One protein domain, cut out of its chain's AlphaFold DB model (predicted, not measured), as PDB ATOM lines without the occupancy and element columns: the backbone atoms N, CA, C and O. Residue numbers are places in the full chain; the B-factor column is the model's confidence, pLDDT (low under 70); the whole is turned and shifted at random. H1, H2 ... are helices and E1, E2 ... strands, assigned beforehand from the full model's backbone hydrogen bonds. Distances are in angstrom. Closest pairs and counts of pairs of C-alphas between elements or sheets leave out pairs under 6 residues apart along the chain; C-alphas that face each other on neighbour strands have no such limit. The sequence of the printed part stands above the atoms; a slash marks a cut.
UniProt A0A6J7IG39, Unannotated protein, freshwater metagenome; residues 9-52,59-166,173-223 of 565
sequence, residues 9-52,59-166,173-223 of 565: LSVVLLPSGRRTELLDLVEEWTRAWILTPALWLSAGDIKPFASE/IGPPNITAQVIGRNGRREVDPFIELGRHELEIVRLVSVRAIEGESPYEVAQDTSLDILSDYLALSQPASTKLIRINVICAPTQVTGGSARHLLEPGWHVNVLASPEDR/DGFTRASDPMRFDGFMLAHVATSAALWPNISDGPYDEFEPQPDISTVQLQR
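This is residues 9 to 52, 59 to 166 and 173 to 223 of the 565 residues of the protein "Unannotated protein" of freshwater metagenome (UniProt A0A6J7IG39). A strongly twisted sheet of eight strands runs through the middle of this domain, with helices H1 and H5 packed on one face and H2 and H3 on the other, in three layers. Parallel strands make most of the sheet, the hairpin of E3 and E4 is at one end of it, and a long stretch without named elements, residues 196 to 218, leads from H5 to the edge strand E8 at the other end. The printed part has 203 residues, with five named helices and eight named strands in the order E1 H1 E2 E3 E4 H2 E5 H3 E6 H4 E7 H5 E8; the class is mixed, helices and strands. The sheet is mixed, in the order E4 E3 E2 E1 E5 E6 E7 E8. The whole is compact, with a radius of gyration of the C-alphas of 16.3 A, and rounded, spanning 44 by 40 by 39 A.

Find C-alpha 9 at (208.653, 265.719, 237.836), where E1 begins; it covers residues 9 to 14 and is 16.0 A long. H1 follows at residues 19 to 31, 18.2 A long, then E2 at 39 to 42. After the first cut come E3 at 66 to 70, E4 at 73 to 77 and the short helix H2 at 79 to 84. E5, residues 90 to 98, is 25.5 A long. H3 starts at C-alpha 107, (200.092, 244.478, 250.559), and runs 24.1 A to residue 123. E6, residues 129 to 137, is again 25.5 A long; H4 at 147 to 150 and E7 at 157 to 161 are short. After the second cut H5 takes residues 181 to 195, 21.1 A, and E8, residues 219 to 222, ends at C-alpha 222, (188.044, 263.432, 240.129).

Start at E1 in the sheet. It is parallel to E5 at 16 degrees, with N 11 and O 92 at 2.8 A, and parallel to E2 at 20 degrees, with N 41 and O 12 at 2.8 A. E3 is antiparallel to E2, with N 40 and O 67 at 2.8 A. E3 and E4 form a hairpin, with N 68 and O 75 at 2.8 A. Going the other way from E5, E6 is parallel to it, with N 93 and O 131 at 2.8 A, E7 is parallel to E6, with N 159 and O 134 at 2.7 A, and E8 is parallel to E7, with N 220 and O 158 at 2.8 A. Three strand-helix-strand units, each two parallel neighbour strands with a helix between, have right-handed crossovers: E1, H1, E2; E5, H3, E6; and E6, H4, E7. H1 is over E3 and E2 at a height over the sheet of 7.9 A. H3 is over E1 and E5 at a height of 9.6 A and runs along the strands. H2, on the same face as H3, is only just over E2, with 3 of its 6 C-alphas falling there. H5 is on the face opposite H3; its closest C-alphas to E6 are those of Met 188 and Cys 137, 6.3 A. H1 touches H5 with residues 21 to 26 alone, at a steep tilt of 64 degrees, the closest C-alphas being those of Leu 22 and Asp 185, 6.3 A. H4 only grazes the sheet with residues 149 to 150. H3 and H5 are apart. In H1, H2, H3 and H5 every O i to N i+4 pair is within hydrogen-bond range; H4 is too short for one, but its one O i to N i+3 pair is within range.

Look for the two farthest C-alphas at Glu 52 and Arg 166, 55.8 A apart. Residues 53 to 58 are not printed, leaving 12.5 A between C-alphas 52 and 59; residues 167 to 172 are not printed either, leaving 10.4 A between C-alphas 166 and 173. Of the links that are printed whole, H5 to E8 is long, with 23 residues. The mean pLDDT of the printed part is 78.9; 47 residues are under 70, among them 101 to 108, 141 to 150 and 173 to 179.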
ATOM      1  N   LEU A   9     208.519 267.076 238.342       86.00
ATOM      2  CA  LEU A   9     208.653 265.719 237.836       86.00
ATOM      3  C   LEU A   9     207.625 264.823 238.511       86.00
ATOM      4  O   LEU A   9     207.396 264.912 239.720       86.00
ATOM      5  N   SER A  10     207.037 263.935 237.723       90.25
ATOM      6  CA  SER A  10     206.052 262.978 238.202       90.25
ATOM      7  C   SER A  10     206.632 261.568 238.202       90.25
ATOM      8  O   SER A  10     207.225 261.112 237.222       90.25
ATOM      9  N   VAL A  11     206.451 260.895 239.331       91.75
ATOM     10  CA  VAL A  11     206.823 259.510 239.605       91.75
ATOM     11  C   VAL A  11     205.522 258.736 239.773       91.75
ATOM     12  O   VAL A  11     204.783 258.968 240.726       91.75
ATOM     13  N   VAL A  12     205.217 257.843 238.839       93.44
ATOM     14  CA  VAL A  12     203.958 257.099 238.802       93.44
ATOM     15  C   VAL A  12     204.214 255.633 239.127       93.44
ATOM     16  O   VAL A  12     204.959 254.966 238.412       93.44
ATOM     17  N   LEU A  13     203.569 255.115 240.173       91.31
ATOM     18  CA  LEU A  13     203.548 253.688 240.477       91.31
ATOM     19  C   LEU A  13     202.287 253.038 239.897       91.31
ATOM     20  O   LEU A  13     201.175 253.302 240.349       91.31
ATOM     21  N   LEU A  14     202.479 252.161 238.918       90.56
ATOM     22  CA  LEU A  14     201.432 251.398 238.247       90.56
ATOM     23  C   LEU A  14     200.924 250.222 239.104       90.56
ATOM     24  O   LEU A  14     201.681 249.687 239.924       90.56
ATOM     25  N   PRO A  15     199.674 249.770 238.886       86.19
ATOM     26  CA  PRO A  15     199.151 248.564 239.520       86.19
ATOM     27  C   PRO A  15     199.865 247.314 238.988       86.19
ATOM     28  O   PRO A  15     200.170 247.212 237.796       86.19
ATOM     29  N   SER A  16     200.092 246.329 239.860       74.81
ATOM     30  CA  SER A  16     200.877 245.126 239.545       74.81
ATOM     31  C   SER A  16     200.290 244.297 238.393       74.81
ATOM     32  O   SER A  16     201.041 243.697 237.625       74.81
ATOM     33  N   GLY A  17     198.960 244.274 238.254       75.06
ATOM     34  CA  GLY A  17     198.246 243.444 237.276       75.06
ATOM     35  C   GLY A  17     198.150 243.994 235.848       75.06
ATOM     36  O   GLY A  17     197.795 243.232 234.957       75.06
ATOM     37  N   ARG A  18     198.456 245.282 235.612       78.25
ATOM     38  CA  ARG A  18     198.227 245.956 234.307       78.25
ATOM     39  C   ARG A  18     199.401 246.804 233.823       78.25
ATOM     40  O   ARG A  18     199.239 247.793 233.106       78.25
ATOM     41  N   ARG A  19     200.604 246.469 234.289       83.00
ATOM     42  CA  ARG A  19     201.824 247.226 233.986       83.00
ATOM     43  C   ARG A  19     202.042 247.367 232.480       83.00
ATOM     44  O   ARG A  19     202.313 248.467 232.009       83.00
ATOM     45  N   THR A  20     202.000 246.258 231.747       86.38
ATOM     46  CA  THR A  20     202.401 246.221 230.335       86.38
ATOM     47  C   THR A  20     201.438 247.037 229.482       86.38
ATOM     48  O   THR A  20     201.871 247.897 228.723       86.38
ATOM     49  N   GLU A  21     200.139 246.830 229.686       89.69
ATOM     50  CA  GLU A  21     199.058 247.488 228.960       89.69
ATOM     51  C   GLU A  21     199.098 249.008 229.158       89.69
ATOM     52  O   GLU A  21     199.005 249.769 228.193       89.69
ATOM     53  N   LEU A  22     199.309 249.463 230.399       90.12
ATOM     54  CA  LEU A  22     199.414 250.889 230.703       90.12
ATOM     55  C   LEU A  22     200.691 251.511 230.131       90.12
ATOM     56  O   LEU A  22     200.619 252.603 229.577       90.12
ATOM     57  N   LEU A  23     201.848 250.842 230.213       91.12
ATOM     58  CA  LEU A  23     203.090 251.368 229.627       91.12
ATOM     59  C   LEU A  23     203.019 251.450 228.094       91.12
ATOM     60  O   LEU A  23     203.553 252.394 227.513       91.12
ATOM     61  N   ASP A  24     202.350 250.494 227.445       91.44
ATOM     62  CA  ASP A  24     202.101 250.509 226.000       91.44
ATOM     63  C   ASP A  24     201.232 251.692 225.585       91.44
ATOM     64  O   ASP A  24     201.586 252.423 224.654       91.44
ATOM     65  N   LEU A  25     200.163 251.953 226.337       91.56
ATOM     66  CA  LEU A  25     199.304 253.103 226.094       91.56
ATOM     67  C   LEU A  25     200.013 254.437 226.376       91.56
ATOM     68  O   LEU A  25     199.856 255.393 225.616       91.56
ATOM     69  N   VAL A  26     200.831 254.502 227.433       92.25
ATOM     70  CA  VAL A  26     201.673 255.671 227.728       92.25
ATOM     71  C   VAL A  26     202.615 255.948 226.564       92.25
ATOM     72  O   VAL A  26     202.705 257.090 226.126       92.25
ATOM     73  N   GLU A  27     203.295 254.933 226.027       90.56
ATOM     74  CA  GLU A  27     204.184 255.130 224.881       90.56
ATOM     75  C   GLU A  27     203.438 255.641 223.651       90.56
ATOM     76  O   GLU A  27     203.922 256.564 222.991       90.56
ATOM     77  N   GLU A  28     202.260 255.090 223.356       89.81
ATOM     78  CA  GLU A  28     201.422 255.570 222.259       89.81
ATOM     79  C   GLU A  28     201.061 257.051 222.443       89.81
ATOM     80  O   GLU A  28     201.281 257.862 221.539       89.81
ATOM     81  N   TRP A  29     200.578 257.430 223.628       90.25
ATOM     82  CA  TRP A  29     200.150 258.799 223.919       90.25
ATOM     83  C   TRP A  29     201.326 259.780 223.963       90.25
ATOM     84  O   TRP A  29     201.233 260.881 223.419       90.25
ATOM     85  N   THR A  30     202.464 259.397 224.542       87.38
ATOM     86  CA  THR A  30     203.682 260.221 224.545       87.38
ATOM     87  C   THR A  30     204.219 260.415 223.126       87.38
ATOM     88  O   THR A  30     204.590 261.532 222.755       87.38
ATOM     89  N   ARG A  31     204.214 259.371 222.283       82.44
ATOM     90  CA  ARG A  31     204.620 259.469 220.870       82.44
ATOM     91  C   ARG A  31     203.663 260.346 220.056       82.44
ATOM     92  O   ARG A  31     204.110 261.068 219.167       82.44
ATOM     93  N   ALA A  32     202.374 260.321 220.387       81.75
ATOM     94  CA  ALA A  32     201.336 261.155 219.785       81.75
ATOM     95  C   ALA A  32     201.282 262.595 220.333       81.75
ATOM     96  O   ALA A  32     200.373 263.336 219.972       81.75
ATOM     97  N   TRP A  33     202.242 263.009 221.172       78.12
ATOM     98  CA  TRP A  33     202.293 264.345 221.789       78.12
ATOM     99  C   TRP A  33     201.134 264.649 222.747       78.12
ATOM    100  O   TRP A  33     200.837 265.809 223.017       78.12
ATOM    101  N   ILE A  34     200.494 263.614 223.286       84.31
ATOM    102  CA  ILE A  34     199.379 263.741 224.228       84.31
ATOM    103  C   ILE A  34     199.882 263.843 225.672       84.31
ATOM    104  O   ILE A  34     199.244 264.514 226.476       84.31
ATOM    105  N   LEU A  35     201.015 263.208 226.000       86.94
ATOM    106  CA  LEU A  35     201.603 263.199 227.347       86.94
ATOM    107  C   LEU A  35     203.046 263.704 227.355       86.94
ATOM    108  O   LEU A  35     203.824 263.425 226.438       86.94
ATOM    109  N   THR A  36     203.417 264.395 228.430       84.38
ATOM    110  CA  THR A  36     204.802 264.705 228.778       84.38
ATOM    111  C   THR A  36     205.491 263.480 229.394       84.38
ATOM    112  O   THR A  36     204.824 262.593 229.938       84.38
ATOM    113  N   PRO A  37     206.828 263.377 229.289       83.06
ATOM    114  CA  PRO A  37     207.570 262.282 229.907       83.06
ATOM    115  C   PRO A  37     207.461 262.272 231.439       83.06
ATOM    116  O   PRO A  37     207.434 263.322 232.077       83.06
ATOM    117  N   ALA A  38     207.476 261.076 232.025       88.75
ATOM    118  CA  ALA A  38     207.454 260.848 233.470       88.75
ATOM    119  C   ALA A  38     208.249 259.586 233.838       88.75
ATOM    120  O   ALA A  38     208.626 258.804 232.957       88.75
ATOM    121  N   LEU A  39     208.495 259.391 235.136       90.56
ATOM    122  CA  LEU A  39     209.080 258.166 235.677       90.56
ATOM    123  C   LEU A  39     207.962 257.176 236.005       90.56
ATOM    124  O   LEU A  39     207.122 257.457 236.854       90.56
ATOM    125  N   TRP A  40     207.967 256.012 235.364       92.31
ATOM    126  CA  TRP A  40     206.966 254.963 235.552       92.31
ATOM    127  C   TRP A  40     207.581 253.761 236.262       92.31
ATOM    128  O   TRP A  40     208.611 253.243 235.836       92.31
ATOM    129  N   LEU A  41     206.953 253.306 237.340       91.12
ATOM    130  CA  LEU A  41     207.414 252.196 238.168       91.12
ATOM    131  C   LEU A  41     206.288 251.190 238.381       91.12
ATOM    132  O   LEU A  41     205.110 251.504 238.241       91.12
ATOM    133  N   SER A  42     206.636 249.975 238.774       86.75
ATOM    134  CA  SER A  42     205.714 248.982 239.324       86.75
ATOM    135  C   SER A  42     206.259 248.430 240.636       86.75
ATOM    136  O   SER A  42     207.453 248.530 240.909       86.75
ATOM    137  N   ALA A  43     205.404 247.800 241.447       80.88
ATOM    138  CA  ALA A  43     205.813 247.250 242.744       80.88
ATOM    139  C   ALA A  43     207.015 246.285 242.631       80.88
ATOM    140  O   ALA A  43     207.941 246.337 243.433       80.88
ATOM    141  N   GLY A  44     207.059 245.459 241.578       78.88
ATOM    142  CA  GLY A  44     208.174 244.534 241.330       78.88
ATOM    143  C   GLY A  44     209.520 245.194 240.988       78.88
ATOM    144  O   GLY A  44     210.552 244.523 241.056       78.88
ATOM    145  N   ASP A  45     209.528 246.483 240.639       81.88
ATOM    146  CA  ASP A  45     210.756 247.231 240.341       81.88
ATOM    147  C   ASP A  45     211.421 247.811 241.597       81.88
ATOM    148  O   ASP A  45     212.535 248.329 241.520       81.88
ATOM    149  N   ILE A  46     210.743 247.724 242.747       83.00
ATOM    150  CA  ILE A  46     211.219 248.219 244.035       83.00
ATOM    151  C   ILE A  46     211.646 247.012 244.858       83.00
ATOM    152  O   ILE A  46     210.832 246.244 245.370       83.00
ATOM    153  N   LYS A  47     212.958 246.823 244.979       80.12
ATOM    154  CA  LYS A  47     213.527 245.732 245.768       80.12
ATOM    155  C   LYS A  47     214.077 246.297 247.072       80.12
ATOM    156  O   LYS A  47     215.009 247.109 247.025       80.12
ATOM    157  N   PRO A  48     213.549 245.863 248.234       70.75
ATOM    158  CA  PRO A  48     214.165 246.175 249.514       70.75
ATOM    159  C   PRO A  48     215.627 245.733 249.486       70.75
ATOM    160  O   PRO A  48     215.954 244.696 248.902       70.75
ATOM    161  N   PHE A  49     216.509 246.502 250.118       65.81
ATOM    162  CA  PHE A  49     217.906 246.109 250.229       65.81
ATOM    163  C   PHE A  49     218.009 244.775 250.985       65.81
ATOM    164  O   PHE A  49     217.672 244.689 252.166       65.81
ATOM    165  N   ALA A  50     218.455 243.727 250.293       56.53
ATOM    166  CA  ALA A  50     218.709 242.415 250.870       56.53
ATOM    167  C   ALA A  50     220.219 242.166 250.856       56.53
ATOM    168  O   ALA A  50     220.817 242.000 249.792       56.53
ATOM    169  N   SER A  51     220.851 242.143 252.029       51.44
ATOM    170  CA  SER A  51     222.249 241.732 252.134       51.44
ATOM    171  C   SER A  51     222.358 240.233 251.822       51.44
ATOM    172  O   SER A  51     221.716 239.403 252.464       51.44
ATOM    173  N   GLU A  52     223.213 239.850 250.868       51.50
ATOM    174  CA  GLU A  52     223.475 238.439 250.506       51.50
ATOM    175  C   GLU A  52     224.079 237.610 251.657       51.50
ATOM    176  O   GLU A  52     224.206 236.388 251.579       51.50
ATOM    177  N   ILE A  59     221.176 248.349 256.577       55.59
ATOM    178  CA  ILE A  59     220.138 249.165 255.936       55.59
ATOM    179  C   ILE A  59     220.835 249.910 254.795       55.59
ATOM    180  O   ILE A  59     221.506 250.913 255.030       55.59
ATOM    181  N   GLY A  60     220.756 249.368 253.583       60.78
ATOM    182  CA  GLY A  60     221.202 250.034 252.359       60.78
ATOM    183  C   GLY A  60     220.034 250.696 251.617       60.78
ATOM    184  O   GLY A  60     218.874 250.406 251.927       60.78
ATOM    185  N   PRO A  61     220.312 251.579 250.641       69.06
ATOM    186  CA  PRO A  61     219.269 252.160 249.804       69.06
ATOM    187  C   PRO A  61     218.552 251.061 248.993       69.06
ATOM    188  O   PRO A  61     219.206 250.103 248.559       69.06
ATOM    189  N   PRO A  62     217.223 251.153 248.802       77.25
ATOM    190  CA  PRO A  62     216.482 250.197 247.987       77.25
ATOM    191  C   PRO A  62     216.974 250.243 246.538       77.25
ATOM    192  O   PRO A  62     217.355 251.298 246.032       77.25
ATOM    193  N   ASN A  63     216.944 249.099 245.854       81.69
ATOM    194  CA  ASN A  63     217.202 249.073 244.420       81.69
ATOM    195  C   ASN A  63     215.884 249.363 243.699       81.69
ATOM    196  O   ASN A  63     214.954 248.555 243.774       81.69
ATOM    197  N   ILE A  64     215.808 250.527 243.056       85.25
ATOM    198  CA  ILE A  64     214.616 251.000 242.360       85.25
ATOM    199  C   ILE A  64     214.962 251.225 240.893       85.25
ATOM    200  O   ILE A  64     215.862 251.996 240.571       85.25
ATOM    201  N   THR A  65     214.232 250.562 240.001       87.31
ATOM    202  CA  THR A  65     214.335 250.784 238.554       87.31
ATOM    203  C   THR A  65     213.060 251.453 238.051       87.31
ATOM    204  O   THR A  65     211.962 250.969 238.296       87.31
ATOM    205  N   ALA A  66     213.188 252.575 237.350       88.69
ATOM    206  CA  ALA A  66     212.068 253.264 236.718       88.69
ATOM    207  C   ALA A  66     212.181 253.185 235.195       88.69
ATOM    208  O   ALA A  66     213.273 253.056 234.644       88.69
ATOM    209  N   GLN A  67     211.055 253.294 234.500       90.44
ATOM    210  CA  GLN A  67     211.015 253.479 233.058       90.44
ATOM    211  C   GLN A  67     210.692 254.929 232.732       90.44
ATOM    212  O   GLN A  67     209.675 255.468 233.163       90.44
ATOM    213  N   VAL A  68     211.545 255.551 231.930       87.88
ATOM    214  CA  VAL A  68     211.246 256.825 231.285       87.88
ATOM    215  C   VAL A  68     210.743 256.522 229.890       87.88
ATOM    216  O   VAL A  68     211.445 255.902 229.086       87.88
ATOM    217  N   ILE A  69     209.532 256.985 229.601       84.69
ATOM    218  CA  ILE A  69     208.931 256.882 228.277       84.69
ATOM    219  C   ILE A  69     208.984 258.256 227.627       84.69
ATOM    220  O   ILE A  69     208.466 259.236 228.158       84.69
ATOM    221  N   GLY A  70     209.640 258.309 226.476       75.88
ATOM    222  CA  GLY A  70     209.773 259.502 225.664       75.88
ATOM    223  C   GLY A  70     209.308 259.263 224.240       75.88
ATOM    224  O   GLY A  70     208.960 258.151 223.846       75.88
ATOM    225  N   ARG A  71     209.359 260.316 223.424       72.19
ATOM    226  CA  ARG A  71     208.892 260.264 222.025       72.19
ATOM    227  C   ARG A  71     209.654 259.241 221.176       72.19
ATOM    228  O   ARG A  71     209.092 258.675 220.244       72.19
ATOM    229  N   ASN A  72     210.918 259.003 221.525       72.50
ATOM    230  CA  ASN A  72     211.845 258.160 220.769       72.50
ATOM    231  C   ASN A  72     212.001 256.744 221.350       72.50
ATOM    232  O   ASN A  72     212.837 255.983 220.866       72.50
ATOM    233  N   GLY A  73     211.203 256.384 222.364       76.12
ATOM    234  CA  GLY A  73     211.178 255.050 222.965       76.12
ATOM    235  C   GLY A  73     211.250 255.063 224.493       76.12
ATOM    236  O   GLY A  73     211.091 256.102 225.139       76.12
ATOM    237  N   ARG A  74     211.495 253.882 225.072       85.25
ATOM    238  CA  ARG A  74     211.581 253.659 226.524       85.25
ATOM    239  C   ARG A  74     213.027 253.449 226.969       85.25
ATOM    240  O   ARG A  74     213.815 252.839 226.245       85.25
ATOM    241  N   ARG A  75     213.367 253.905 228.176       84.56
ATOM    242  CA  ARG A  75     214.664 253.657 228.825       84.56
ATOM    243  C   ARG A  75     214.470 253.307 230.294       84.56
ATOM    244  O   ARG A  75     213.713 253.980 230.986       84.56
ATOM    245  N   GLU A  76     215.195 252.301 230.767       88.19
ATOM    246  CA  GLU A  76     215.308 252.005 232.196       88.19
ATOM    247  C   GLU A  76     216.339 252.922 232.855       88.19
ATOM    248  O   GLU A  76     217.426 253.156 232.316       88.19
ATOM    249  N   VAL A  77     215.977 253.471 234.010       84.56
ATOM    250  CA  VAL A  77     216.747 254.482 234.728       84.56
ATOM    251  C   VAL A  77     216.704 254.233 236.228       84.56
ATOM    252  O   VAL A  77     215.760 253.637 236.747       84.56
ATOM    253  N   ASP A  78     217.701 254.758 236.930       83.75
ATOM    254  CA  ASP A  78     217.607 254.969 238.371       83.75
ATOM    255  C   ASP A  78     216.850 256.291 238.611       83.75
ATOM    256  O   ASP A  78     217.317 257.345 238.156       83.75
ATOM    257  N   PRO A  79     215.688 256.271 239.288       81.88
ATOM    258  CA  PRO A  79     214.879 257.467 239.482       81.88
ATOM    259  C   PRO A  79     215.602 258.549 240.292       81.88
ATOM    260  O   PRO A  79     215.347 259.724 240.057       81.88
ATOM    261  N   PHE A  80     216.519 258.205 241.201       81.44
ATOM    262  CA  PHE A  80     217.232 259.190 242.020       81.44
ATOM    263  C   PHE A  80     218.353 259.874 241.253       81.44
ATOM    264  O   PHE A  80     218.592 261.064 241.455       81.44
ATOM    265  N   ILE A  81     219.006 259.150 240.340       78.81
ATOM    266  CA  ILE A  81     219.957 259.765 239.412       78.81
ATOM    267  C   ILE A  81     219.219 260.754 238.507       78.81
ATOM    268  O   ILE A  81     219.705 261.864 238.319       78.81
ATOM    269  N   GLU A  82     218.049 260.385 237.979       76.81
ATOM    270  CA  GLU A  82     217.259 261.294 237.137       76.81
ATOM    271  C   GLU A  82     216.698 262.487 237.925       76.81
ATOM    272  O   GLU A  82     216.802 263.620 237.464       76.81
ATOM    273  N   LEU A  83     216.179 262.280 239.142       76.75
ATOM    274  CA  LEU A  83     215.735 263.370 240.019       76.75
ATOM    275  C   LEU A  83     216.885 264.330 240.364       76.75
ATOM    276  O   LEU A  83     216.685 265.538 240.384       76.75
ATOM    277  N   GLY A  84     218.091 263.805 240.596       72.81
ATOM    278  CA  GLY A  84     219.278 264.596 240.929       72.81
ATOM    279  C   GLY A  84     219.885 265.379 239.759       72.81
ATOM    280  O   GLY A  84     220.747 266.225 239.991       72.81
ATOM    281  N   ARG A  85     219.464 265.123 238.514       72.88
ATOM    282  CA  ARG A  85     219.912 265.883 237.332       72.88
ATOM    283  C   ARG A  85     219.211 267.225 237.173       72.88
ATOM    284  O   ARG A  85     219.692 268.068 236.419       72.88
ATOM    285  N   HIS A  86     218.082 267.418 237.847       71.69
ATOM    286  CA  HIS A  86     217.225 268.577 237.655       71.69
ATOM    287  C   HIS A  86     217.043 269.335 238.970       71.69
ATOM    288  O   HIS A  86     216.808 268.742 240.021       71.69
ATOM    289  N   GLU A  87     217.104 270.664 238.917       72.12
ATOM    290  CA  GLU A  87     216.629 271.495 240.023       72.12
ATOM    291  C   GLU A  87     215.104 271.472 239.985       72.12
ATOM    292  O   GLU A  87     214.512 272.093 239.109       72.12
ATOM    293  N   LEU A  88     214.471 270.701 240.874       80.62
ATOM    294  CA  LEU A  88     213.017 270.510 240.914       80.62
ATOM    295  C   LEU A  88     212.383 271.325 242.045       80.62
ATOM    296  O   LEU A  88     212.821 271.249 243.193       80.62
ATOM    297  N   GLU A  89     211.307 272.049 241.749       83.50
ATOM    298  CA  GLU A  89     210.449 272.677 242.760       83.50
ATOM    299  C   GLU A  89     209.434 271.681 243.333       83.50
ATOM    300  O   GLU A  89     209.134 271.725 244.526       83.50
ATOM    301  N   ILE A  90     208.905 270.770 242.506       87.12
ATOM    302  CA  ILE A  90     207.843 269.835 242.905       87.12
ATOM    303  C   ILE A  90     208.143 268.424 242.392       87.12
ATOM    304  O   ILE A  90     208.457 268.221 241.223       87.12
ATOM    305  N   VAL A  91     207.974 267.422 243.254       89.69
ATOM    306  CA  VAL A  91     207.955 266.006 242.870       89.69
ATOM    307  C   VAL A  91     206.579 265.437 243.196       89.69
ATOM    308  O   VAL A  91     206.156 265.467 244.351       89.69
ATOM    309  N   ARG A  92     205.874 264.914 242.189       91.25
ATOM    310  CA  ARG A  92     204.555 264.283 242.355       91.25
ATOM    311  C   ARG A  92     204.719 262.771 242.378       91.25
ATOM    312  O   ARG A  92     205.046 262.177 241.358       91.25
ATOM    313  N   LEU A  93     204.483 262.145 243.523       92.31
ATOM    314  CA  LEU A  93     204.374 260.696 243.643       92.31
ATOM    315  C   LEU A  93     202.907 260.297 243.469       92.31
ATOM    316  O   LEU A  93     202.080 260.592 244.333       92.31
ATOM    317  N   VAL A  94     202.592 259.625 242.365       92.81
ATOM    318  CA  VAL A  94     201.239 259.169 242.037       92.81
ATOM    319  C   VAL A  94     201.169 257.651 242.129       92.81
ATOM    320  O   VAL A  94     201.776 256.953 241.323       92.81
ATOM    321  N   SER A  95     200.424 257.133 243.100       91.06
ATOM    322  CA  SER A  95     200.076 255.712 243.162       91.06
ATOM    323  C   SER A  95     198.809 255.451 242.366       91.06
ATOM    324  O   SER A  95     197.852 256.217 242.468       91.06
ATOM    325  N   VAL A  96     198.794 254.375 241.587       90.44
ATOM    326  CA  VAL A  96     197.640 253.959 240.794       90.44
ATOM    327  C   VAL A  96     197.129 252.626 241.320       90.44
ATOM    328  O   VAL A  96     197.828 251.610 241.289       90.44
ATOM    329  N   ARG A  97     195.881 252.625 241.786       85.81
ATOM    330  CA  ARG A  97     195.195 251.448 242.320       85.81
ATOM    331  C   ARG A  97     194.018 251.091 241.429       85.81
ATOM    332  O   ARG A  97     193.084 251.877 241.291       85.81
ATOM    333  N   ALA A  98     194.050 249.894 240.854       84.31
ATOM    334  CA  ALA A  98     192.942 249.338 240.088       84.31
ATOM    335  C   ALA A  98     192.186 248.320 240.956       84.31
ATOM    336  O   ALA A  98     192.756 247.318 241.379       84.31
ATOM    337  N   ILE A  99     190.909 248.575 241.249       79.00
ATOM    338  CA  ILE A  99     190.063 247.648 242.013       79.00
ATOM    339  C   ILE A  99     189.467 246.628 241.043       79.00
ATOM    340  O   ILE A  99     188.448 246.890 240.412       79.00
ATOM    341  N   GLU A 100     190.080 245.457 240.917       70.75
ATOM    342  CA  GLU A 100     189.608 244.399 240.016       70.75
ATOM    343  C   GLU A 100     189.012 243.226 240.803       70.75
ATOM    344  O   GLU A 100     189.725 242.411 241.372       70.75
ATOM    345  N   GLY A 101     187.684 243.120 240.845       63.09
ATOM    346  CA  GLY A 101     186.984 242.002 241.488       63.09
ATOM    347  C   GLY A 101     187.276 241.849 242.983       63.09
ATOM    348  O   GLY A 101     187.564 242.814 243.689       63.09
ATOM    349  N   GLU A 102     187.229 240.602 243.459       51.44
ATOM    350  CA  GLU A 102     187.715 240.196 244.785       51.44
ATOM    351  C   GLU A 102     189.253 240.080 244.807       51.44
ATOM    352  O   GLU A 102     189.805 239.123 245.352       51.44
ATOM    353  N   SER A 103     189.968 241.017 244.177       52.72
ATOM    354  CA  SER A 103     191.423 241.060 244.305       52.72
ATOM    355  C   SER A 103     191.779 241.440 245.746       52.72
ATOM    356  O   SER A 103     191.250 242.428 246.274       52.72
ATOM    357  N   PRO A 104     192.624 240.654 246.437       54.53
ATOM    358  CA  PRO A 104     193.075 241.016 247.765       54.53
ATOM    359  C   PRO A 104     193.841 242.335 247.686       54.53
ATOM    360  O   PRO A 104     194.698 242.510 246.825       54.53
ATOM    361  N   TYR A 105     193.544 243.230 248.626       58.56
ATOM    362  CA  TYR A 105     194.333 244.426 248.910       58.56
ATOM    363  C   TYR A 105     195.835 244.117 248.771       58.56
ATOM    364  O   TYR A 105     196.365 243.267 249.500       58.56
ATOM    365  N   GLU A 106     196.501 244.739 247.795       66.25
ATOM    366  CA  GLU A 106     197.865 244.379 247.403       66.25
ATOM    367  C   GLU A 106     198.890 244.911 248.416       66.25
ATOM    368  O   GLU A 106     199.550 245.923 248.200       66.25
ATOM    369  N   VAL A 107     199.087 244.177 249.515       69.00
ATOM    370  CA  VAL A 107     200.092 244.478 250.559       69.00
ATOM    371  C   VAL A 107     201.500 244.697 249.976       69.00
ATOM    372  O   VAL A 107     202.295 245.472 250.510       69.00
ATOM    373  N   ALA A 108     201.821 244.028 248.865       68.75
ATOM    374  CA  ALA A 108     203.092 244.191 248.164       68.75
ATOM    375  C   ALA A 108     203.242 245.572 247.497       68.75
ATOM    376  O   ALA A 108     204.342 246.130 247.504       68.75
ATOM    377  N   GLN A 109     202.155 246.134 246.954       75.56
ATOM    378  CA  GLN A 109     202.158 247.475 246.371       75.56
ATOM    379  C   GLN A 109     202.378 248.523 247.465       75.56
ATOM    380  O   GLN A 109     203.244 249.377 247.311       75.56
ATOM    381  N   ASP A 110     201.690 248.392 248.598       76.62
ATOM    382  CA  ASP A 110     201.842 249.282 249.757       76.62
ATOM    383  C   ASP A 110     203.253 249.276 250.321       76.62
ATOM    384  O   ASP A 110     203.860 250.324 250.493       76.62
ATOM    385  N   THR A 111     203.814 248.085 250.535       79.44
ATOM    386  CA  THR A 111     205.185 247.962 251.049       79.44
ATOM    387  C   THR A 111     206.176 248.661 250.114       79.44
ATOM    388  O   THR A 111     207.114 249.314 250.561       79.44
ATOM    389  N   SER A 112     205.960 248.542 248.802       80.12
ATOM    390  CA  SER A 112     206.797 249.193 247.792       80.12
ATOM    391  C   SER A 112     206.598 250.712 247.782       80.12
ATOM    392  O   SER A 112     207.569 251.458 247.652       80.12
ATOM    393  N   LEU A 113     205.356 251.174 247.950       79.94
ATOM    394  CA  LEU A 113     204.999 252.589 248.049       79.94
ATOM    395  C   LEU A 113     205.608 253.250 249.272       79.94
ATOM    396  O   LEU A 113     206.177 254.327 249.127       79.94
ATOM    397  N   ASP A 114     205.531 252.609 250.434       82.25
ATOM    398  CA  ASP A 114     206.106 253.115 251.677       82.25
ATOM    399  C   ASP A 114     207.622 253.280 251.525       82.25
ATOM    400  O   ASP A 114     208.157 254.360 251.768       82.25
ATOM    401  N   ILE A 115     208.307 252.260 250.988       82.38
ATOM    402  CA  ILE A 115     209.751 252.317 250.709       82.38
ATOM    403  C   ILE A 115     210.090 253.472 249.755       82.38
ATOM    404  O   ILE A 115     211.016 254.241 250.020       82.38
ATOM    405  N   LEU A 116     209.362 253.599 248.641       83.62
ATOM    406  CA  LEU A 116     209.601 254.650 247.650       83.62
ATOM    407  C   LEU A 116     209.317 256.043 248.229       83.62
ATOM    408  O   LEU A 116     210.105 256.963 248.032       83.62
ATOM    409  N   SER A 117     208.210 256.196 248.948       83.19
ATOM    410  CA  SER A 117     207.764 257.440 249.574       83.19
ATOM    411  C   SER A 117     208.735 257.931 250.646       83.19
ATOM    412  O   SER A 117     209.083 259.115 250.660       83.19
ATOM    413  N   ASP A 118     209.175 257.034 251.528       83.31
ATOM    414  CA  ASP A 118     210.118 257.348 252.599       83.31
ATOM    415  C   ASP A 118     211.466 257.746 252.015       83.31
ATOM    416  O   ASP A 118     212.059 258.752 252.408       83.31
ATOM    417  N   TYR A 119     211.938 256.997 251.020       81.94
ATOM    418  CA  TYR A 119     213.221 257.285 250.407       81.94
ATOM    419  C   TYR A 119     213.181 258.563 249.552       81.94
ATOM    420  O   TYR A 119     214.120 259.354 249.604       81.94
ATOM    421  N   LEU A 120     212.077 258.844 248.842       82.88
ATOM    422  CA  LEU A 120     211.872 260.130 248.163       82.88
ATOM    423  C   LEU A 120     211.914 261.295 249.155       82.88
ATOM    424  O   LEU A 120     212.623 262.266 248.903       82.88
ATOM    425  N   ALA A 121     211.234 261.177 250.298       81.06
ATOM    426  CA  ALA A 121     211.250 262.203 251.340       81.06
ATOM    427  C   ALA A 121     212.645 262.416 251.952       81.06
ATOM    428  O   ALA A 121     213.009 263.548 252.255       81.06
ATOM    429  N   LEU A 122     213.440 261.352 252.105       78.81
ATOM    430  CA  LEU A 122     214.823 261.438 252.592       78.81
ATOM    431  C   LEU A 122     215.791 262.021 251.554       78.81
ATOM    432  O   LEU A 122     216.753 262.691 251.920       78.81
ATOM    433  N   SER A 123     215.559 261.744 250.270       74.25
ATOM    434  CA  SER A 123     216.410 262.191 249.156       74.25
ATOM    435  C   SER A 123     216.099 263.609 248.663       74.25
ATOM    436  O   SER A 123     216.828 264.152 247.834       74.25
ATOM    437  N   GLN A 124     215.022 264.211 249.165       71.88
ATOM    438  CA  GLN A 124     214.522 265.502 248.726       71.88
ATOM    439  C   GLN A 124     215.404 266.671 249.216       71.88
ATOM    440  O   GLN A 124     215.621 266.813 250.422       71.88
ATOM    441  N   PRO A 125     215.865 267.570 248.322       67.31
ATOM    442  CA  PRO A 125     216.430 268.855 248.727       67.31
ATOM    443  C   PRO A 125     215.397 269.690 249.495       67.31
ATOM    444  O   PRO A 125     214.220 269.689 249.148       67.31
ATOM    445  N   ALA A 126     215.829 270.472 250.490       69.81
ATOM    446  CA  ALA A 126     214.929 271.264 251.344       69.81
ATOM    447  C   ALA A 126     214.034 272.274 250.587       69.81
ATOM    448  O   ALA A 126     213.050 272.756 251.141       69.81
ATOM    449  N   SER A 127     214.383 272.617 249.345       77.12
ATOM    450  CA  SER A 127     213.637 273.529 248.473       77.12
ATOM    451  C   SER A 127     212.538 272.857 247.643       77.12
ATOM    452  O   SER A 127     211.707 273.561 247.078       77.12
ATOM    453  N   THR A 128     212.531 271.529 247.535       82.81
ATOM    454  CA  THR A 128     211.575 270.791 246.703       82.81
ATOM    455  C   THR A 128     210.378 270.350 247.552       82.81
ATOM    456  O   THR A 128     210.547 269.921 248.692       82.81
ATOM    457  N   LYS A 129     209.160 270.413 247.003       87.62
ATOM    458  CA  LYS A 129     207.922 269.918 247.631       87.62
ATOM    459  C   LYS A 129     207.575 268.523 247.105       87.62
ATOM    460  O   LYS A 129     207.443 268.336 245.900       87.62
ATOM    461  N   LEU A 130     207.416 267.534 247.989       88.12
ATOM    462  CA  LEU A 130     206.937 266.191 247.628       88.12
ATOM    463  C   LEU A 130     205.426 266.110 247.834       88.12
ATOM    464  O   LEU A 130     204.944 266.326 248.943       88.12
ATOM    465  N   ILE A 131     204.689 265.749 246.787       89.12
ATOM    466  CA  ILE A 131     203.229 265.638 246.808       89.12
ATOM    467  C   ILE A 131     202.848 264.196 246.534       89.12
ATOM    468  O   ILE A 131     203.252 263.620 245.529       89.12
ATOM    469  N   ARG A 132     202.072 263.607 247.442       89.12
ATOM    470  CA  ARG A 132     201.659 262.201 247.382       89.12
ATOM    471  C   ARG A 132     200.187 262.118 247.018       89.12
ATOM    472  O   ARG A 132     199.345 262.567 247.796       89.12
ATOM    473  N   ILE A 133     199.889 261.507 245.882       90.56
ATOM    474  CA  ILE A 133     198.545 261.382 245.320       90.56
ATOM    475  C   ILE A 133     198.226 259.895 245.152       90.56
ATOM    476  O   ILE A 133     198.926 259.189 244.431       90.56
ATOM    477  N   ASN A 134     197.155 259.422 245.781       89.44
ATOM    478  CA  ASN A 134     196.651 258.064 245.581       89.44
ATOM    479  C   ASN A 134     195.470 258.110 244.609       89.44
ATOM    480  O   ASN A 134     194.440 258.683 244.945       89.44
ATOM    481  N   VAL A 135     195.607 257.553 243.408       91.25
ATOM    482  CA  VAL A 135     194.556 257.516 242.384       91.25
ATOM    483  C   VAL A 135     193.926 256.131 242.357       91.25
ATOM    484  O   VAL A 135     194.585 255.129 242.091       91.25
ATOM    485  N   ILE A 136     192.625 256.091 242.609       88.75
ATOM    486  CA  ILE A 136     191.845 254.872 242.782       88.75
ATOM    487  C   ILE A 136     190.873 254.772 241.614       88.75
ATOM    488  O   ILE A 136     189.984 255.610 241.450       88.75
ATOM    489  N   CYS A 137     191.023 253.722 240.818       87.38
ATOM    490  CA  CYS A 137     190.189 253.437 239.666       87.38
ATOM    491  C   CYS A 137     189.443 252.124 239.887       87.38
ATOM    492  O   CYS A 137     190.041 251.094 240.191       87.38
ATOM    493  N   ALA A 138     188.125 252.150 239.708       82.12
ATOM    494  CA  ALA A 138     187.290 250.963 239.798       82.12
ATOM    495  C   ALA A 138     186.478 250.812 238.504       82.12
ATOM    496  O   ALA A 138     185.836 251.779 238.080       82.12
ATOM    497  N   PRO A 139     186.481 249.627 237.874       75.31
ATOM    498  CA  PRO A 139     185.569 249.326 236.794       75.31
ATOM    499  C   PRO A 139     184.137 249.273 237.335       75.31
ATOM    500  O   PRO A 139     183.865 248.922 238.486       75.31
ATOM    501  N   THR A 140     183.190 249.632 236.485       71.44
ATOM    502  CA  THR A 140     181.767 249.587 236.802       71.44
ATOM    503  C   THR A 140     181.287 248.142 236.930       71.44
ATOM    504  O   THR A 140     181.794 247.233 236.276       71.44
ATOM    505  N   GLN A 141     180.264 247.935 237.770       64.94
ATOM    506  CA  GLN A 141     179.645 246.626 238.048       64.94
ATOM    507  C   GLN A 141     180.540 245.622 238.796       64.94
ATOM    508  O   GLN A 141     180.180 244.454 238.926       64.94
ATOM    509  N   VAL A 142     181.671 246.076 239.332       65.00
ATOM    510  CA  VAL A 142     182.579 245.260 240.135       65.00
ATOM    511  C   VAL A 142     182.426 245.605 241.616       65.00
ATOM    512  O   VAL A 142     182.517 246.762 242.023       65.00
ATOM    513  N   THR A 143     182.169 244.585 242.432       59.38
ATOM    514  CA  THR A 143     182.166 244.665 243.898       59.38
ATOM    515  C   THR A 143     183.530 244.237 244.436       59.38
ATOM    516  O   THR A 143     184.120 243.310 243.892       59.38
ATOM    517  N   GLY A 144     184.023 244.870 245.506       58.75
ATOM    518  CA  GLY A 144     185.319 244.508 246.109       58.75
ATOM    519  C   GLY A 144     186.095 245.674 246.727       58.75
ATOM    520  O   GLY A 144     186.983 245.464 247.549       58.75
ATOM    521  N   GLY A 145     185.727 246.919 246.411       62.03
ATOM    522  CA  GLY A 145     186.353 248.095 247.014       62.03
ATOM    523  C   GLY A 145     186.067 248.206 248.515       62.03
ATOM    524  O   GLY A 145     184.946 248.501 248.922       62.03
ATOM    525  N   SER A 146     187.082 247.990 249.356       64.88
ATOM    526  CA  SER A 146     186.986 248.265 250.799       64.88
ATOM    527  C   SER A 146     187.285 249.728 251.133       64.88
ATOM    528  O   SER A 146     188.156 250.318 250.501       64.88
ATOM    529  N   ALA A 147     186.695 250.263 252.211       65.00
ATOM    530  CA  ALA A 147     186.991 251.607 252.735       65.00
ATOM    531  C   ALA A 147     188.493 251.872 252.962       65.00
ATOM    532  O   ALA A 147     188.933 253.010 252.847       65.00
ATOM    533  N   ARG A 148     189.291 250.824 253.212       68.81
ATOM    534  CA  ARG A 148     190.756 250.921 253.316       68.81
ATOM    535  C   ARG A 148     191.443 251.393 252.034       68.81
ATOM    536  O   ARG A 148     192.400 252.131 252.147       68.81
ATOM    537  N   HIS A 149     190.925 251.038 250.855       66.06
ATOM    538  CA  HIS A 149     191.468 251.527 249.581       66.06
ATOM    539  C   HIS A 149     191.218 253.030 249.403       66.06
ATOM    540  O   HIS A 149     191.962 253.690 248.696       66.06
ATOM    541  N   LEU A 150     190.141 253.553 250.006       68.94
ATOM    542  CA  LEU A 150     189.709 254.947 249.872       68.94
ATOM    543  C   LEU A 150     190.355 255.866 250.916       68.94
ATOM    544  O   LEU A 150     190.539 257.049 250.657       68.94
ATOM    545  N   LEU A 151     190.653 255.339 252.104       71.19
ATOM    546  CA  LEU A 151     191.030 256.121 253.281       71.19
ATOM    547  C   LEU A 151     192.446 255.779 253.746       71.19
ATOM    548  O   LEU A 151     192.649 255.378 254.893       71.19
ATOM    549  N   GLU A 152     193.423 255.914 252.853       69.69
ATOM    550  CA  GLU A 152     194.821 255.668 253.199       69.69
ATOM    551  C   GLU A 152     195.442 256.898 253.879       69.69
ATOM    552  O   GLU A 152     195.440 257.991 253.293       69.69
ATOM    553  N   PRO A 153     195.963 256.753 255.112       67.31
ATOM    554  CA  PRO A 153     196.678 257.824 255.798       67.31
ATOM    555  C   PRO A 153     198.058 258.058 255.162       67.31
ATOM    556  O   PRO A 153     198.626 257.163 254.547       67.31
ATOM    557  N   GLY A 154     198.618 259.263 255.316       72.94
ATOM    558  CA  GLY A 154     199.961 259.611 254.814       72.94
ATOM    559  C   GLY A 154     200.009 260.153 253.376       72.94
ATOM    560  O   GLY A 154     201.033 260.698 252.952       72.94
ATOM    561  N   TRP A 155     198.894 260.083 252.649       80.88
ATOM    562  CA  TRP A 155     198.714 260.725 251.348       80.88
ATOM    563  C   TRP A 155     198.287 262.187 251.502       80.88
ATOM    564  O   TRP A 155     197.544 262.529 252.418       80.88
ATOM    565  N   HIS A 156     198.725 263.058 250.586       85.44
ATOM    566  CA  HIS A 156     198.225 264.438 250.546       85.44
ATOM    567  C   HIS A 156     196.784 264.469 250.036       85.44
ATOM    568  O   HIS A 156     195.979 265.286 250.476       85.44
ATOM    569  N   VAL A 157     196.458 263.564 249.109       88.00
ATOM    570  CA  VAL A 157     195.114 263.425 248.560       88.00
ATOM    571  C   VAL A 157     194.845 261.979 248.147       88.00
ATOM    572  O   VAL A 157     195.674 261.334 247.499       88.00
ATOM    573  N   ASN A 158     193.663 261.480 248.509       87.50
ATOM    574  CA  ASN A 158     193.097 260.258 247.950       87.50
ATOM    575  C   ASN A 158     192.092 260.659 246.872       87.50
ATOM    576  O   ASN A 158     191.166 261.420 247.139       87.50
ATOM    577  N   VAL A 159     192.278 260.175 245.652       89.62
ATOM    578  CA  VAL A 159     191.515 260.565 244.473       89.62
ATOM    579  C   VAL A 159     190.737 259.366 243.962       89.62
ATOM    580  O   VAL A 159     191.317 258.369 243.545       89.62
ATOM    581  N   LEU A 160     189.412 259.469 243.956       88.44
ATOM    582  CA  LEU A 160     188.536 258.479 243.349       88.44
ATOM    583  C   LEU A 160     188.214 258.896 241.913       88.44
ATOM    584  O   LEU A 160     187.567 259.923 241.686       88.44
ATOM    585  N   ALA A 161     188.650 258.087 240.949       88.06
ATOM    586  CA  ALA A 161     188.354 258.282 239.540       88.06
ATOM    587  C   ALA A 161     186.869 258.016 239.281       88.06
ATOM    588  O   ALA A 161     186.376 256.894 239.423       88.06
ATOM    589  N   SER A 162     186.141 259.069 238.921       83.25
ATOM    590  CA  SER A 162     184.718 258.983 238.642       83.25
ATOM    591  C   SER A 162     184.475 258.701 237.160       83.25
ATOM    592  O   SER A 162     184.914 259.489 236.324       83.25
ATOM    593  N   PRO A 163     183.699 257.659 236.813       71.44
ATOM    594  CA  PRO A 163     183.271 257.412 235.435       71.44
ATOM    595  C   PRO A 163     182.229 258.425 234.927       71.44
ATOM    596  O   PRO A 163     181.749 258.316 233.799       71.44
ATOM    597  N   GLU A 164     181.801 259.370 235.768       56.44
ATOM    598  CA  GLU A 164     180.611 260.177 235.532       56.44
ATOM    599  C   GLU A 164     180.896 261.385 234.622       56.44
ATOM    600  O   GLU A 164     181.051 262.514 235.086       56.44
ATOM    601  N   ASP A 165     180.910 261.142 233.308       48.44
ATOM    602  CA  ASP A 165     180.709 262.167 232.276       48.44
ATOM    603  C   ASP A 165     179.417 261.875 231.493       48.44
ATOM    604  O   ASP A 165     179.213 260.779 230.955       48.44
ATOM    605  N   ARG A 166     178.477 262.829 231.480       56.84
ATOM    606  CA  ARG A 166     177.148 262.653 230.873       56.84
ATOM    607  C   ARG A 166     176.626 263.946 230.243       56.84
ATOM    608  O   ARG A 166     176.380 264.916 230.955       56.84
ATOM    609  N   ASP A 173     178.695 253.828 231.139       54.66
ATOM    610  CA  ASP A 173     179.388 252.556 231.333       54.66
ATOM    611  C   ASP A 173     180.330 252.196 230.172       54.66
ATOM    612  O   ASP A 173     180.928 251.133 230.145       54.66
ATOM    613  N   GLY A 174     180.459 253.052 229.155       59.00
ATOM    614  CA  GLY A 174     181.183 252.691 227.931       59.00
ATOM    615  C   GLY A 174     182.696 252.520 228.107       59.00
ATOM    616  O   GLY A 174     183.291 251.761 227.346       59.00
ATOM    617  N   PHE A 175     183.294 253.231 229.071       64.00
ATOM    618  CA  PHE A 175     184.747 253.291 229.286       64.00
ATOM    619  C   PHE A 175     185.231 252.560 230.539       64.00
ATOM    620  O   PHE A 175     186.417 252.291 230.654       64.00
ATOM    621  N   THR A 176     184.336 252.225 231.466       67.00
ATOM    622  CA  THR A 176     184.692 251.567 232.733       67.00
ATOM    623  C   THR A 176     184.149 250.152 232.854       67.00
ATOM    624  O   THR A 176     184.354 249.503 233.875       67.00
ATOM    625  N   ARG A 177     183.475 249.646 231.814       69.12
ATOM    626  CA  ARG A 177     183.031 248.254 231.746       69.12
ATOM    627  C   ARG A 177     184.219 247.314 231.862       69.12
ATOM    628  O   ARG A 177     185.113 247.347 231.024       69.12
ATOM    629  N   ALA A 178     184.131 246.362 232.788       67.00
ATOM    630  CA  ALA A 178     185.077 245.249 232.867       67.00
ATOM    631  C   ALA A 178     185.163 244.435 231.554       67.00
ATOM    632  O   ALA A 178     186.170 243.786 231.296       67.00
ATOM    633  N   SER A 179     184.128 244.480 230.701       69.50
ATOM    634  CA  SER A 179     184.119 243.811 229.394       69.50
ATOM    635  C   SER A 179     185.001 244.474 228.327       69.50
ATOM    636  O   SER A 179     185.212 243.865 227.283       69.50
ATOM    637  N   ASP A 180     185.453 245.718 228.532       76.56
ATOM    638  CA  ASP A 180     186.309 246.459 227.595       76.56
ATOM    639  C   ASP A 180     187.568 246.972 228.327       76.56
ATOM    640  O   ASP A 180     187.632 248.138 228.734       76.56
ATOM    641  N   PRO A 181     188.561 246.091 228.556       79.75
ATOM    642  CA  PRO A 181     189.723 246.409 229.381       79.75
ATOM    643  C   PRO A 181     190.550 247.559 228.803       79.75
ATOM    644  O   PRO A 181     190.985 248.414 229.566       79.75
ATOM    645  N   MET A 182     190.682 247.641 227.476       81.50
ATOM    646  CA  MET A 182     191.479 248.669 226.802       81.50
ATOM    647  C   MET A 182     190.910 250.077 227.023       81.50
ATOM    648  O   MET A 182     191.655 251.031 227.248       81.50
ATOM    649  N   ARG A 183     189.579 250.232 227.003       81.50
ATOM    650  CA  ARG A 183     188.953 251.522 227.333       81.50
ATOM    651  C   ARG A 183     189.128 251.898 228.796       81.50
ATOM    652  O   ARG A 183     189.296 253.080 229.090       81.50
ATOM    653  N   PHE A 184     189.108 250.909 229.685       84.69
ATOM    654  CA  PHE A 184     189.351 251.141 231.100       84.69
ATOM    655  C   PHE A 184     190.812 251.528 231.373       84.69
ATOM    656  O   PHE A 184     191.043 252.429 232.173       84.69
ATOM    657  N   ASP A 185     191.783 250.969 230.641       88.12
ATOM    658  CA  ASP A 185     193.183 251.424 230.676       88.12
ATOM    659  C   ASP A 185     193.319 252.888 230.249       88.12
ATOM    660  O   ASP A 185     193.968 253.676 230.936       88.12
ATOM    661  N   GLY A 186     192.635 253.292 229.173       87.69
ATOM    662  CA  GLY A 186     192.588 254.695 228.749       87.69
ATOM    663  C   GLY A 186     191.920 255.622 229.764       87.69
ATOM    664  O   GLY A 186     192.398 256.734 229.989       87.69
ATOM    665  N   PHE A 187     190.855 255.159 230.421       87.12
ATOM    666  CA  PHE A 187     190.224 255.878 231.527       87.12
ATOM    667  C   PHE A 187     191.199 256.068 232.698       87.12
ATOM    668  O   PHE A 187     191.382 257.193 233.164       87.12
ATOM    669  N   MET A 188     191.877 255.001 233.133       90.00
ATOM    670  CA  MET A 188     192.882 255.071 234.196       90.00
ATOM    671  C   MET A 188     194.016 256.023 233.828       90.00
ATOM    672  O   MET A 188     194.338 256.920 234.605       90.00
ATOM    673  N   LEU A 189     194.575 255.889 232.623       91.88
ATOM    674  CA  LEU A 189     195.674 256.733 232.173       91.88
ATOM    675  C   LEU A 189     195.277 258.213 232.106       91.88
ATOM    676  O   LEU A 189     196.067 259.057 232.513       91.88
ATOM    677  N   ALA A 190     194.058 258.551 231.677       90.38
ATOM    678  CA  ALA A 190     193.579 259.936 231.683       90.38
ATOM    679  C   ALA A 190     193.525 260.533 233.103       90.38
ATOM    680  O   ALA A 190     193.913 261.689 233.313       90.38
ATOM    681  N   HIS A 191     193.088 259.737 234.086       92.00
ATOM    682  CA  HIS A 191     193.096 260.105 235.504       92.00
ATOM    683  C   HIS A 191     194.496 260.319 236.054       92.00
ATOM    684  O   HIS A 191     194.781 261.373 236.628       92.00
ATOM    685  N   VAL A 192     195.383 259.369 235.795       93.50
ATOM    686  CA  VAL A 192     196.792 259.456 236.174       93.50
ATOM    687  C   VAL A 192     197.448 260.677 235.542       93.50
ATOM    688  O   VAL A 192     198.043 261.473 236.260       93.50
ATOM    689  N   ALA A 193     197.281 260.880 234.234       92.19
ATOM    690  CA  ALA A 193     197.845 262.009 233.508       92.19
ATOM    691  C   ALA A 193     197.385 263.353 234.078       92.19
ATOM    692  O   ALA A 193     198.187 264.271 234.218       92.19
ATOM    693  N   THR A 194     196.118 263.468 234.473       91.56
ATOM    694  CA  THR A 194     195.596 264.702 235.071       91.56
ATOM    695  C   THR A 194     196.149 264.928 236.473       91.56
ATOM    696  O   THR A 194     196.595 266.029 236.780       91.56
ATOM    697  N   SER A 195     196.160 263.899 237.320       92.12
ATOM    698  CA  SER A 195     196.649 264.040 238.693       92.12
ATOM    699  C   SER A 195     198.163 264.245 238.762       92.12
ATOM    700  O   SER A 195     198.645 264.960 239.634       92.12
ATOM    701  N   ALA A 196     198.908 263.665 237.823       91.19
ATOM    702  CA  ALA A 196     200.349 263.841 237.676       91.19
ATOM    703  C   ALA A 196     200.741 265.071 236.829       91.19
ATOM    704  O   ALA A 196     201.934 265.296 236.635       91.19
ATOM    705  N   ALA A 197     199.778 265.854 236.327       90.00
ATOM    706  CA  ALA A 197     200.013 267.001 235.443       90.00
ATOM    707  C   ALA A 197     200.866 266.658 234.197       90.00
ATOM    708  O   ALA A 197     201.769 267.390 233.807       90.00
ATOM    709  N   LEU A 198     200.595 265.507 233.573       88.88
ATOM    710  CA  LEU A 198     201.321 265.014 232.395       88.88
ATOM    711  C   LEU A 198     200.788 265.569 231.076       88.88
ATOM    712  O   LEU A 198     201.309 265.251 230.010       88.88
ATOM    713  N   TRP A 199     199.723 266.364 231.107       86.81
ATOM    714  CA  TRP A 199     199.232 267.006 229.898       86.81
ATOM    715  C   TRP A 199     200.220 268.096 229.462       86.81
ATOM    716  O   TRP A 199     200.593 268.945 230.277       86.81
ATOM    717  N   PRO A 200     200.630 268.128 228.184       77.31
ATOM    718  CA  PRO A 200     201.471 269.188 227.663       77.31
ATOM    719  C   PRO A 200     200.888 270.556 228.003       77.31
ATOM    720  O   PRO A 200     199.696 270.800 227.821       77.31
ATOM    721  N   ASN A 201     201.753 271.465 228.453       69.94
ATOM    722  CA  ASN A 201     201.419 272.852 228.793       69.94
ATOM    723  C   ASN A 201     200.574 273.057 230.058       69.94
ATOM    724  O   ASN A 201     200.236 274.200 230.361       69.94
ATOM    725  N   ILE A 202     200.290 272.001 230.822       73.06
ATOM    726  CA  ILE A 202     199.756 272.106 232.181       73.06
ATOM    727  C   ILE A 202     200.931 271.878 233.139       73.06
ATOM    728  O   ILE A 202     201.343 270.749 233.368       73.06
ATOM    729  N   SER A 203     201.526 272.963 233.641       65.12
ATOM    730  CA  SER A 203     202.670 272.895 234.570       65.12
ATOM    731  C   SER A 203     202.250 272.582 236.003       65.12
ATOM    732  O   SER A 203     203.001 271.949 236.748       65.12
ATOM    733  N   ASP A 204     201.058 273.049 236.371       78.94
ATOM    734  CA  ASP A 204     200.558 273.030 237.734       78.94
ATOM    735  C   ASP A 204     199.528 271.908 237.827       78.94
ATOM    736  O   ASP A 204     198.546 271.855 237.080       78.94
ATOM    737  N   GLY A 205     199.797 270.964 238.717       84.62
ATOM    738  CA  GLY A 205     198.900 269.867 239.013       84.62
ATOM    739  C   GLY A 205     197.717 270.352 239.849       84.62
ATOM    740  O   GLY A 205     197.879 271.211 240.716       84.62
ATOM    741  N   PRO A 206     196.525 269.758 239.673       88.06
ATOM    742  CA  PRO A 206     195.323 270.147 240.418       88.06
ATOM    743  C   PRO A 206     195.449 269.956 241.939       88.06
ATOM    744  O   PRO A 206     194.629 270.470 242.697       88.06
ATOM    745  N   TYR A 207     196.463 269.210 242.385       89.31
ATOM    746  CA  TYR A 207     196.714 268.895 243.788       89.31
ATOM    747  C   TYR A 207     198.003 269.531 244.322       89.31
ATOM    748  O   TYR A 207     198.412 269.227 245.440       89.31
ATOM    749  N   ASP A 208     198.644 270.418 243.554       87.81
ATOM    750  CA  ASP A 208     199.960 270.951 243.914       87.81
ATOM    751  C   ASP A 208     199.945 271.822 245.171       87.81
ATOM    752  O   ASP A 208     200.918 271.879 245.926       87.81
ATOM    753  N   GLU A 209     198.822 272.485 245.420       84.38
ATOM    754  CA  GLU A 209     198.629 273.374 246.562       84.38
ATOM    755  C   GLU A 209     198.125 272.643 247.809       84.38
ATOM    756  O   GLU A 209     198.116 273.228 248.889       84.38
ATOM    757  N   PHE A 210     197.766 271.358 247.706       78.62
ATOM    758  CA  PHE A 210     197.270 270.615 248.861       78.62
ATOM    759  C   PHE A 210     198.365 270.494 249.927       78.62
ATOM    760  O   PHE A 210     199.530 270.184 249.643       78.62
ATOM    761  N   GLU A 211     197.976 270.764 251.170       72.00
ATOM    762  CA  GLU A 211     198.806 270.546 252.348       72.00
ATOM    763  C   GLU A 211     198.536 269.146 252.918       72.00
ATOM    764  O   GLU A 211     197.388 268.689 252.907       72.00
ATOM    765  N   PRO A 212     199.567 268.444 253.419       63.91
ATOM    766  CA  PRO A 212     199.379 267.142 254.040       63.91
ATOM    767  C   PRO A 212     198.526 267.288 255.305       63.91
ATOM    768  O   PRO A 212     198.939 267.924 256.274       63.91
ATOM    769  N   GLN A 213     197.335 266.686 255.308       61.41
ATOM    770  CA  GLN A 213     196.474 266.642 256.488       61.41
ATOM    771  C   GLN A 213     196.703 265.326 257.248       61.41
ATOM    772  O   GLN A 213     196.423 264.260 256.701       61.41
ATOM    773  N   PRO A 214     197.198 265.366 258.500       56.78
ATOM    774  CA  PRO A 214     197.555 264.156 259.245       56.78
ATOM    775  C   PRO A 214     196.348 263.309 259.682       56.78
ATOM    776  O   PRO A 214     196.497 262.100 259.839       56.78
ATOM    777  N   ASP A 215     195.157 263.910 259.826       56.19
ATOM    778  CA  ASP A 215     194.028 263.283 260.536       56.19
ATOM    779  C   ASP A 215     192.741 263.106 259.708       56.19
ATOM    780  O   ASP A 215     191.782 262.499 260.190       56.19
ATOM    781  N   ILE A 216     192.676 263.609 258.468       54.84
ATOM    782  CA  ILE A 216     191.470 263.503 257.634       54.84
ATOM    783  C   ILE A 216     191.825 262.879 256.287       54.84
ATOM    784  O   ILE A 216     192.337 263.535 255.383       54.84
ATOM    785  N   SER A 217     191.473 261.605 256.123       62.94
ATOM    786  CA  SER A 217     191.469 260.915 254.834       62.94
ATOM    787  C   SER A 217     190.300 261.429 253.983       62.94
ATOM    788  O   SER A 217     189.279 260.757 253.826       62.94
ATOM    789  N   THR A 218     190.390 262.671 253.502       71.12
ATOM    790  CA  THR A 218     189.415 263.189 252.537       71.12
ATOM    791  C   THR A 218     189.623 262.498 251.195       71.12
ATOM    792  O   THR A 218     190.750 262.338 250.724       71.12
ATOM    793  N   VAL A 219     188.519 262.065 250.587       82.31
ATOM    794  CA  VAL A 219     188.515 261.484 249.245       82.31
ATOM    795  C   VAL A 219     188.005 262.540 248.285       82.31
ATOM    796  O   VAL A 219     186.882 263.023 248.423       82.31
ATOM    797  N   GLN A 220     188.831 262.893 247.310       87.12
ATOM    798  CA  GLN A 220     188.484 263.805 246.237       87.12
ATOM    799  C   GLN A 220     187.932 263.008 245.065       87.12
ATOM    800  O   GLN A 220     188.570 262.087 244.560       87.12
ATOM    801  N   LEU A 221     186.735 263.362 244.616       86.50
ATOM    802  CA  LEU A 221     186.173 262.783 243.407       86.50
ATOM    803  C   LEU A 221     186.744 263.529 242.198       86.50
ATOM    804  O   LEU A 221     186.465 264.713 242.017       86.50
ATOM    805  N   GLN A 222     187.514 262.846 241.357       88.44
ATOM    806  CA  GLN A 222     188.044 263.432 240.129       88.44
ATOM    807  C   GLN A 222     187.155 263.056 238.953       88.44
ATOM    808  O   GLN A 222     186.778 261.897 238.787       88.44
ATOM    809  N   ARG A 223     186.845 264.045 238.118       83.38
ATOM    810  CA  ARG A 223     186.112 263.890 236.861       83.38
ATOM    811  C   ARG A 223     186.934 264.515 235.754       83.38
ATOM    812  O   ARG A 223     187.456 265.613 235.936       83.38
TER     813      ARG A 223